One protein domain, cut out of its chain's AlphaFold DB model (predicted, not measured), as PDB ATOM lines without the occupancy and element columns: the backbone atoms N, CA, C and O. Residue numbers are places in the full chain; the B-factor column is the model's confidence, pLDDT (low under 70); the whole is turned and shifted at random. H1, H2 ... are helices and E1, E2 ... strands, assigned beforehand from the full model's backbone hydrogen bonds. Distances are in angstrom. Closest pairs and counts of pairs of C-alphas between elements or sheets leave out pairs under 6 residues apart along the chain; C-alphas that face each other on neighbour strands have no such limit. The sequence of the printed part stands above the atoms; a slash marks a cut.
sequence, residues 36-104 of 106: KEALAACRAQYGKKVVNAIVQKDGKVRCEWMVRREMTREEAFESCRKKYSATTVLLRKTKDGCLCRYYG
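Overview. This is residues 36 to 104 of the 106 residues of an uncharacterized protein of Nordella sp. HKS 07 (UniProt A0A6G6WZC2). A twisted sheet of four strands forms a wall, with two helices over one of its faces and no named helix over the other. H1 covers the side of E1 and E2 and H2 the side of E4 and E3, and the two helices stand about perpendicular, coming near each other at their last residues. The printed part has 69 residues, with two named helices and four named strands in the order H1, E1, E2, H2, E3, E4. The sheet runs E1, E2, E4, E3, all antiparallel, and the class is mixed, helices and strands. The whole is compact, with a radius of gyration of the C-alphas of 11.4 A and spans of 32 by 24 by 21 A.

Arrangement. In the sheet, E1, residues 50 to 55, and E2, residues 61 to 68, form an antiparallel hairpin, with N 54 and O 62 2.8 A apart, within hydrogen-bond range. E4, residues 97 to 103, is the antiparallel neighbour of E2, with N 100 and O 65 2.7 A apart. E3, residues 90 to 93, forms a hairpin with E4, with N 92 and O 99 2.8 A apart. E1 and E3 are the edge strands and are apart. The sheet is strongly twisted, but only just: its C-alphas lie up to 4.4 A off the best plane. H1, residues 36 to 46, is on the sheet at a height of 7.8 A, over E1 and E2 and slantwise to the strands, at 53 degrees to E1 on the local plane. The closest C-alphas of H1 and E1 are those of Leu 39 and Ala 53, 4.9 A apart. H2, residues 73 to 84, is on the same face at a height of 8.8 A, over E4 and, only just, over E2, where 3 of its C-alphas fall. It runs slantwise to the strands, at 37 degrees to E4 on the local plane, and the closest C-alphas of the two are those of Cys 80 and Cys 100, 6.5 A apart. H1 and H2 are close but not clearly touching: the closest C-alphas, of Tyr 46 and Lys 83, are 6.9 A apart, and their lines stand at 82 degrees, about perpendicular. The two helices and the sheet make two layers, helices on one face of a sheet. E2, H2 and E3 form a split strand-helix-strand unit, two strands running the same way with E4 between them, and its crossover is right-handed. In H1 and H2 every O i to N i+4 pair is within hydrogen-bond range.

Along the chain. E2, the longest strand, measures 22.7 A from C-alpha 61 to C-alpha 68, and E4 19.7 A. E1 has 6 residues and E3 has 4. H2 measures 16.1 A and H1 15.0 A. H1 begins at C-alpha 36, (35.304, 14.098, 19.733), and E4 ends at C-alpha 103, (40.269, 9.650, 4.339).

Size, cuts and confidence. The two C-alphas farthest apart, of Asp 58 and Glu 70, are 34.8 A apart. The printed part has no cut, and the five links between its elements are tight. The mean pLDDT of the printed part is 74.7; residue 59, residues 68 to 71, 83 to 89 and 103 to 104 are under 70.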
ATOM      1  N   LYS A  36      36.674  13.570  19.694       79.69
ATOM      2  CA  LYS A  36      35.304  14.098  19.733       79.69
ATOM      3  C   LYS A  36      35.040  15.131  18.639       79.69
ATOM      4  O   LYS A  36      34.014  15.026  17.972       79.69
ATOM      5  N   GLU A  37      35.946  16.082  18.429       80.56
ATOM      6  CA  GLU A  37      35.823  17.094  17.368       80.56
ATOM      7  C   GLU A  37      35.900  16.454  15.986       80.56
ATOM      8  O   GLU A  37      35.075  16.737  15.123       80.56
ATOM      9  N   ALA A  38      36.816  15.504  15.806       82.19
ATOM     10  CA  ALA A  38      36.926  14.711  14.591       82.19
ATOM     11  C   ALA A  38      35.634  13.931  14.300       82.19
ATOM     12  O   ALA A  38      35.153  13.916  13.168       82.19
ATOM     13  N   LEU A  39      35.023  13.321  15.322       82.75
ATOM     14  CA  LEU A  39      33.749  12.619  15.178       82.75
ATOM     15  C   LEU A  39      32.592  13.573  14.873       82.75
ATOM     16  O   LEU A  39      31.741  13.246  14.044       82.75
ATOM     17  N   ALA A  40      32.553  14.742  15.513       82.31
ATOM     18  CA  ALA A  40      31.560  15.773  15.241       82.31
ATOM     19  C   ALA A  40      31.685  16.296  13.802       82.31
ATOM     20  O   ALA A  40      30.682  16.339  13.094       82.31
ATOM     21  N   ALA A  41      32.903  16.572  13.334       81.50
ATOM     22  CA  ALA A  41      33.188  16.977  11.958       81.50
ATOM     23  C   ALA A  41      32.772  15.892  10.951       81.50
ATOM     24  O   ALA A  41      32.045  16.169   9.995       81.50
ATOM     25  N   CYS A  42      33.120  14.627  11.215       79.88
ATOM     26  CA  CYS A  42      32.676  13.504  10.392       79.88
ATOM     27  C   CYS A  42      31.142  13.379  10.366       79.88
ATOM     28  O   CYS A  42      30.561  13.092   9.321       79.88
ATOM     29  N   ARG A  43      30.457  13.586  11.496       81.75
ATOM     30  CA  ARG A  43      28.987  13.538  11.556       81.75
ATOM     31  C   ARG A  43      28.331  14.734  10.878       81.75
ATOM     32  O   ARG A  43      27.266  14.553  10.293       81.75
ATOM     33  N   ALA A  44      28.946  15.911  10.931       80.25
ATOM     34  CA  ALA A  44      28.475  17.100  10.232       80.25
ATOM     35  C   ALA A  44      28.552  16.912   8.710       80.25
ATOM     36  O   ALA A  44      27.599  17.233   8.009       80.25
ATOM     37  N   GLN A  45      29.637  16.316   8.207       71.81
ATOM     38  CA  GLN A  45      29.819  16.084   6.769       71.81
ATOM     39  C   GLN A  45      29.042  14.866   6.241       71.81
ATOM     40  O   GLN A  45      28.393  14.941   5.201       71.81
ATOM     41  N   TYR A  46      29.088  13.730   6.946       71.12
ATOM     42  CA  TYR A  46      28.595  12.442   6.424       71.12
ATOM     43  C   TYR A  46      27.321  11.939   7.110       71.12
ATOM     44  O   TYR A  46      26.695  10.972   6.665       71.12
ATOM     45  N   GLY A  47      26.889  12.624   8.165       73.00
ATOM     46  CA  GLY A  47      25.676  12.334   8.912       73.00
ATOM     47  C   GLY A  47      25.895  11.463  10.149       73.00
ATOM     48  O   GLY A  47      26.961  10.906  10.411       73.00
ATOM     49  N   LYS A  48      24.817  11.301  10.919       74.75
ATOM     50  CA  LYS A  48      24.807  10.650  12.244       74.75
ATOM     51  C   LYS A  48      25.235   9.179  12.248       74.75
ATOM     52  O   LYS A  48      25.501   8.633  13.310       74.75
ATOM     53  N   LYS A  49      25.288   8.531  11.081       73.38
ATOM     54  CA  LYS A  49      25.637   7.111  10.967       73.38
ATOM     55  C   LYS A  49      27.141   6.848  11.122       73.38
ATOM     56  O   LYS A  49      27.519   5.689  11.254       73.38
ATOM     57  N   VAL A  50      27.992   7.879  11.118       78.31
ATOM     58  CA  VAL A  50      29.415   7.729  11.464       78.31
ATOM     59  C   VAL A  50      29.534   7.204  12.896       78.31
ATOM     60  O   VAL A  50      29.088   7.848  13.854       78.31
ATOM     61  N   VAL A  51      30.140   6.025  13.018       80.31
ATOM     62  CA  VAL A  51      30.283   5.299  14.286       80.31
ATOM     63  C   VAL A  51      31.587   5.637  14.989       80.31
ATOM     64  O   VAL A  51      31.642   5.586  16.212       80.31
ATOM     65  N   ASN A  52      32.624   6.003  14.233       81.69
ATOM     66  CA  ASN A  52      33.931   6.297  14.795       81.69
ATOM     67  C   ASN A  52      34.701   7.307  13.934       81.69
ATOM     68  O   ASN A  52      34.452   7.451  12.733       81.69
ATOM     69  N   ALA A  53      35.641   8.004  14.561       81.50
ATOM     70  CA  ALA A  53      36.605   8.864  13.901       81.50
ATOM     71  C   ALA A  53      37.982   8.617  14.517       81.50
ATOM     72  O   ALA A  53      38.136   8.565  15.738       81.50
ATOM     73  N   ILE A  54      38.982   8.439  13.662       82.62
ATOM     74  CA  ILE A  54      40.361   8.169  14.055       82.62
ATOM     75  C   ILE A  54      41.204   9.359  13.619       82.62
ATOM     76  O   ILE A  54      41.325   9.637  12.428       82.62
ATOM     77  N   VAL A  55      41.805  10.036  14.589       81.12
ATOM     78  CA  VAL A  55      42.759  11.120  14.351       81.12
ATOM     79  C   VAL A  55      44.132  10.480  14.235       81.12
ATOM     80  O   VAL A  55      44.633   9.877  15.183       81.12
ATOM     81  N   GLN A  56      44.717  10.530  13.046       77.81
ATOM     82  CA  GLN A  56      46.039   9.969  12.818       77.81
ATOM     83  C   GLN A  56      47.134  10.909  13.335       77.81
ATOM     84  O   GLN A  56      46.917  12.100  13.565       77.81
ATOM     85  N   LYS A  57      48.340  10.364  13.536       75.25
ATOM     86  CA  LYS A  57      49.480  11.110  14.097       75.25
ATOM     87  C   LYS A  57      49.881  12.313  13.236       75.25
ATOM     88  O   LYS A  57      50.346  13.308  13.792       75.25
ATOM     89  N   ASP A  58      49.650  12.222  11.929       74.38
ATOM     90  CA  ASP A  58      49.835  13.258  10.908       74.38
ATOM     91  C   ASP A  58      48.699  14.298  10.867       74.38
ATOM     92  O   ASP A  58      48.663  15.125   9.966       74.38
ATOM     93  N   GLY A  59      47.760  14.265  11.820       69.69
ATOM     94  CA  GLY A  59      46.647  15.217  11.908       69.69
ATOM     95  C   GLY A  59      45.470  14.889  10.986       69.69
ATOM     96  O   GLY A  59      44.414  15.502  11.106       69.69
ATOM     97  N   LYS A  60      45.595  13.879  10.115       76.69
ATOM     98  CA  LYS A  60      44.501  13.449   9.239       76.69
ATOM     99  C   LYS A  60      43.389  12.768  10.027       76.69
ATOM    100  O   LYS A  60      43.628  11.797  10.749       76.69
ATOM    101  N   VAL A  61      42.155  13.198   9.795       78.50
ATOM    102  CA  VAL A  61      40.960  12.564  10.359       78.50
ATOM    103  C   VAL A  61      40.425  11.498   9.406       78.50
ATOM    104  O   VAL A  61      40.137  11.749   8.235       78.50
ATOM    105  N   ARG A  62      40.271  10.280   9.925       78.50
ATOM    106  CA  ARG A  62      39.654   9.151   9.230       78.50
ATOM    107  C   ARG A  62      38.271   8.898   9.813       78.50
ATOM    108  O   ARG A  62      38.158   8.552  10.985       78.50
ATOM    109  N   CYS A  63      37.237   9.031   8.996       81.69
ATOM    110  CA  CYS A  63      35.865   8.746   9.406       81.69
ATOM    111  C   CYS A  63      35.530   7.276   9.122       81.69
ATOM    112  O   CYS A  63      35.851   6.755   8.049       81.69
ATOM    113  N   GLU A  64      34.870   6.613  10.069       81.62
ATOM    114  CA  GLU A  64      34.386   5.240   9.935       81.62
ATOM    115  C   GLU A  64      32.853   5.219   9.951       81.62
ATOM    116  O   GLU A  64      32.203   5.627  10.919       81.62
ATOM    117  N   TRP A  65      32.267   4.712   8.871       80.50
ATOM    118  CA  TRP A  65      30.827   4.556   8.717       80.50
ATOM    119  C   TRP A  65      30.435   3.089   8.691       80.50
ATOM    120  O   TRP A  65      30.976   2.319   7.907       80.50
ATOM    121  N   MET A  66      29.482   2.698   9.536       77.00
ATOM    122  CA  MET A  66      28.941   1.345   9.524       77.00
ATOM    123  C   MET A  66      27.714   1.273   8.612       77.00
ATOM    124  O   MET A  66      26.690   1.920   8.848       77.00
ATOM    125  N   VAL A  67      27.835   0.461   7.569       75.06
ATOM    126  CA  VAL A  67      26.751   0.033   6.691       75.06
ATOM    127  C   VAL A  67      26.159  -1.257   7.259       75.06
ATOM    128  O   VAL A  67      26.897  -2.132   7.720       75.06
ATOM    129  N   ARG A  68      24.824  -1.358   7.264       69.75
ATOM    130  CA  ARG A  68      24.091  -2.482   7.868       69.75
ATOM    131  C   ARG A  68      24.510  -3.833   7.278       69.75
ATOM    132  O   ARG A  68      24.837  -3.932   6.099       69.75
ATOM    133  N   ARG A  69      24.435  -4.872   8.119       66.06
ATOM    134  CA  ARG A  69      24.802  -6.265   7.817       66.06
ATOM    135  C   ARG A  69      24.083  -6.882   6.618       66.06
ATOM    136  O   ARG A  69      24.649  -7.763   5.988       66.06
ATOM    137  N   GLU A  70      22.872  -6.425   6.322       67.25
ATOM    138  CA  GLU A  70      22.032  -6.978   5.252       67.25
ATOM    139  C   GLU A  70      22.452  -6.531   3.844       67.25
ATOM    140  O   GLU A  70      21.955  -7.083   2.871       67.25
ATOM    141  N   MET A  71      23.375  -5.570   3.709       68.25
ATOM    142  CA  MET A  71      23.874  -5.145   2.398       68.25
ATOM    143  C   MET A  71      25.023  -6.025   1.912       68.25
ATOM    144  O   MET A  71      25.945  -6.368   2.667       68.25
ATOM    145  N   THR A  72      25.017  -6.322   0.616       75.12
ATOM    146  CA  THR A  72      26.164  -6.938  -0.051       75.12
ATOM    147  C   THR A  72      27.367  -5.988  -0.053       75.12
ATOM    148  O   THR A  72      27.257  -4.774   0.143       75.12
ATOM    149  N   ARG A  73      28.570  -6.534  -0.269       70.56
ATOM    150  CA  ARG A  73      29.805  -5.732  -0.333       70.56
ATOM    151  C   ARG A  73      29.733  -4.670  -1.438       70.56
ATOM    152  O   ARG A  73      30.269  -3.580  -1.253       70.56
ATOM    153  N   GLU A  74      29.093  -4.991  -2.558       75.69
ATOM    154  CA  GLU A  74      28.920  -4.095  -3.706       75.69
ATOM    155  C   GLU A  74      27.941  -2.964  -3.390       75.69
ATOM    156  O   GLU A  74      28.274  -1.800  -3.598       75.69
ATOM    157  N   GLU A  75      26.800  -3.268  -2.772       75.62
ATOM    158  CA  GLU A  75      25.848  -2.246  -2.317       75.62
ATOM    159  C   GLU A  75      26.437  -1.340  -1.234       75.62
ATOM    160  O   GLU A  75      26.208  -0.126  -1.229       75.62
ATOM    161  N   ALA A  76      27.238  -1.904  -0.325       75.81
ATOM    162  CA  ALA A  76      27.974  -1.123   0.659       75.81
ATOM    163  C   ALA A  76      29.008  -0.213  -0.023       75.81
ATOM    164  O   ALA A  76      29.139   0.950   0.358       75.81
ATOM    165  N   PHE A  77      29.704  -0.696  -1.057       75.69
ATOM    166  CA  PHE A  77      30.657   0.107  -1.828       75.69
ATOM    167  C   PHE A  77      29.968   1.260  -2.550       75.69
ATOM    168  O   PHE A  77      30.380   2.406  -2.394       75.69
ATOM    169  N   GLU A  78      28.897   0.968  -3.280       79.25
ATOM    170  CA  GLU A  78      28.040   1.936  -3.964       79.25
ATOM    171  C   GLU A  78      27.510   3.003  -3.001       79.25
ATOM    172  O   GLU A  78      27.619   4.202  -3.264       79.25
ATOM    173  N   SER A  79      26.984   2.575  -1.852       77.62
ATOM    174  CA  SER A  79      26.447   3.470  -0.825       77.62
ATOM    175  C   SER A  79      27.524   4.390  -0.268       77.62
ATOM    176  O   SER A  79      27.304   5.592  -0.111       77.62
ATOM    177  N   CYS A  80      28.710   3.854   0.007       76.88
ATOM    178  CA  CYS A  80      29.824   4.643   0.516       76.88
ATOM    179  C   CYS A  80      30.406   5.559  -0.560       76.88
ATOM    180  O   CYS A  80      30.680   6.725  -0.291       76.88
ATOM    181  N   ARG A  81      30.504   5.102  -1.805       76.88
ATOM    182  CA  ARG A  81      30.921   5.938  -2.931       76.88
ATOM    183  C   ARG A  81      29.972   7.123  -3.119       76.88
ATOM    184  O   ARG A  81      30.440   8.255  -3.187       76.88
ATOM    185  N   LYS A  82      28.657   6.878  -3.127       76.12
ATOM    186  CA  LYS A  82      27.618   7.919  -3.234       76.12
ATOM    187  C   LYS A  82      27.667   8.898  -2.060       76.12
ATOM    188  O   LYS A  82      27.539  10.098  -2.261       76.12
ATOM    189  N   LYS A  83      27.872   8.406  -0.833       68.56
ATOM    190  CA  LYS A  83      27.837   9.245   0.375       68.56
ATOM    191  C   LYS A  83      29.089  10.101   0.567       68.56
ATOM    192  O   LYS A  83      28.982  11.211   1.075       68.56
ATOM    193  N   TYR A  84      30.252   9.585   0.179       66.38
ATOM    194  CA  TYR A  84      31.544  10.240   0.392       66.38
ATOM    195  C   TYR A  84      32.081  10.945  -0.861       66.38
ATOM    196  O   TYR A  84      33.134  11.569  -0.783       66.38
ATOM    197  N   SER A  85      31.401  10.828  -2.012       64.81
ATOM    198  CA  SER A  85      31.888  11.291  -3.330       64.81
ATOM    199  C   SER A  85      33.347  10.892  -3.600       64.81
ATOM    200  O   SER A  85      34.102  11.596  -4.264       64.81
ATOM    201  N   ALA A  86      33.768   9.767  -3.023       59.72
ATOM    202  CA  ALA A  86      35.162   9.381  -2.933       59.72
ATOM    203  C   ALA A  86      35.501   8.385  -4.037       59.72
ATOM    204  O   ALA A  86      34.856   7.344  -4.166       59.72
ATOM    205  N   THR A  87      36.565   8.668  -4.786       56.16
ATOM    206  CA  THR A  87      37.118   7.743  -5.786       56.16
ATOM    207  C   THR A  87      37.716   6.493  -5.132       56.16
ATOM    208  O   THR A  87      37.823   5.451  -5.770       56.16
ATOM    209  N   THR A  88      38.084   6.570  -3.848       58.84
ATOM    210  CA  THR A  88      38.696   5.462  -3.106       58.84
ATOM    211  C   THR A  88      38.009   5.291  -1.752       58.84
ATOM    212  O   THR A  88      38.191   6.095  -0.839       58.84
ATOM    213  N   VAL A  89      37.211   4.231  -1.622       69.00
ATOM    214  CA  VAL A  89      36.564   3.824  -0.369       69.00
ATOM    215  C   VAL A  89      37.176   2.503   0.080       69.00
ATOM    216  O   VAL A  89      37.216   1.543  -0.689       69.00
ATOM    217  N   LEU A  90      37.623   2.430   1.333       75.00
ATOM    218  CA  LEU A  90      38.085   1.180   1.930       75.00
ATOM    219  C   LEU A  90      36.941   0.534   2.710       75.00
ATOM    220  O   LEU A  90      36.516   1.049   3.742       75.00
ATOM    221  N   LEU A  91      36.469  -0.614   2.238       76.75
ATOM    222  CA  LEU A  91      35.502  -1.440   2.954       76.75
ATOM    223  C   LEU A  91      36.216  -2.445   3.853       76.75
ATOM    224  O   LEU A  91      37.089  -3.187   3.407       76.75
ATOM    225  N   ARG A  92      35.791  -2.526   5.111       79.38
ATOM    226  CA  ARG A  92      36.193  -3.562   6.062       79.38
ATOM    227  C   ARG A  92      34.953  -4.302   6.542       79.38
ATOM    228  O   ARG A  92      34.117  -3.718   7.219       79.38
ATOM    229  N   LYS A  93      34.838  -5.594   6.241       75.19
ATOM    230  CA  LYS A  93      33.751  -6.431   6.768       75.19
ATOM    231  C   LYS A  93      33.971  -6.683   8.266       75.19
ATOM    232  O   LYS A  93      35.074  -7.045   8.674       75.19
ATOM    233  N   THR A  94      32.944  -6.468   9.076       75.75
ATOM    234  CA  THR A  94      32.900  -6.746  10.518       75.75
ATOM    235  C   THR A  94      31.752  -7.719  10.818       75.75
ATOM    236  O   THR A  94      30.979  -8.065   9.923       75.75
ATOM    237  N   LYS A  95      31.640  -8.202  12.064       74.12
ATOM    238  CA  LYS A  95      30.530  -9.087  12.473       74.12
ATOM    239  C   LYS A  95      29.165  -8.387  12.354       74.12
ATOM    240  O   LYS A  95      28.181  -9.028  11.996       74.12
ATOM    241  N   ASP A  96      29.151  -7.073  12.571       70.12
ATOM    242  CA  ASP A  96      27.954  -6.223  12.604       70.12
ATOM    243  C   ASP A  96      27.607  -5.570  11.253       70.12
ATOM    244  O   ASP A  96      26.541  -4.973  11.108       70.12
ATOM    245  N   GLY A  97      28.478  -5.689  10.243       75.12
ATOM    246  CA  GLY A  97      28.200  -5.196   8.895       75.12
ATOM    247  C   GLY A  97      29.437  -4.847   8.077       75.12
ATOM    248  O   GLY A  97      30.493  -5.464   8.214       75.12
ATOM    249  N   CYS A  98      29.305  -3.873   7.182       76.38
ATOM    250  CA  CYS A  98      30.419  -3.375   6.378       76.38
ATOM    251  C   CYS A  98      30.835  -1.992   6.874       76.38
ATOM    252  O   CYS A  98      30.051  -1.050   6.863       76.38
ATOM    253  N   LEU A  99      32.084  -1.855   7.303       78.06
ATOM    254  CA  LEU A  99      32.645  -0.604   7.782       78.06
ATOM    255  C   LEU A  99      33.373   0.103   6.638       78.06
ATOM    256  O   LEU A  99      34.400  -0.362   6.147       78.06
ATOM    257  N   CYS A 100      32.841   1.241   6.222       79.50
ATOM    258  CA  CYS A 100      33.449   2.129   5.250       79.50
ATOM    259  C   CYS A 100      34.419   3.080   5.931       79.50
ATOM    260  O   CYS A 100      34.060   3.824   6.843       79.50
ATOM    261  N   ARG A 101      35.663   3.049   5.468       73.81
ATOM    262  CA  ARG A 101      36.735   3.936   5.896       73.81
ATOM    263  C   ARG A 101      36.987   4.950   4.804       73.81
ATOM    264  O   ARG A 101      37.253   4.582   3.657       73.81
ATOM    265  N   TYR A 102      36.952   6.212   5.199       71.81
ATOM    266  CA  TYR A 102      37.249   7.324   4.318       71.81
ATOM    267  C   TYR A 102      38.347   8.210   4.911       71.81
ATOM    268  O   TYR A 102      38.365   8.487   6.115       71.81
ATOM    269  N   TYR A 103      39.265   8.635   4.044       64.00
ATOM    270  CA  TYR A 103      40.269   9.650   4.339       64.00
ATOM    271  C   TYR A 103      39.721  10.992   3.866       64.00
ATOM    272  O   TYR A 103      39.747  11.272   2.668       64.00
ATOM    273  N   GLY A 104      39.220  11.807   4.790       52.94
ATOM    274  CA  GLY A 104      38.908  13.192   4.455       52.94
ATOM    275  C   GLY A 104      40.190  13.940   4.143       52.94
ATOM    276  O   GLY A 104      41.157  13.847   4.901       52.94
TER     277      GLY A 104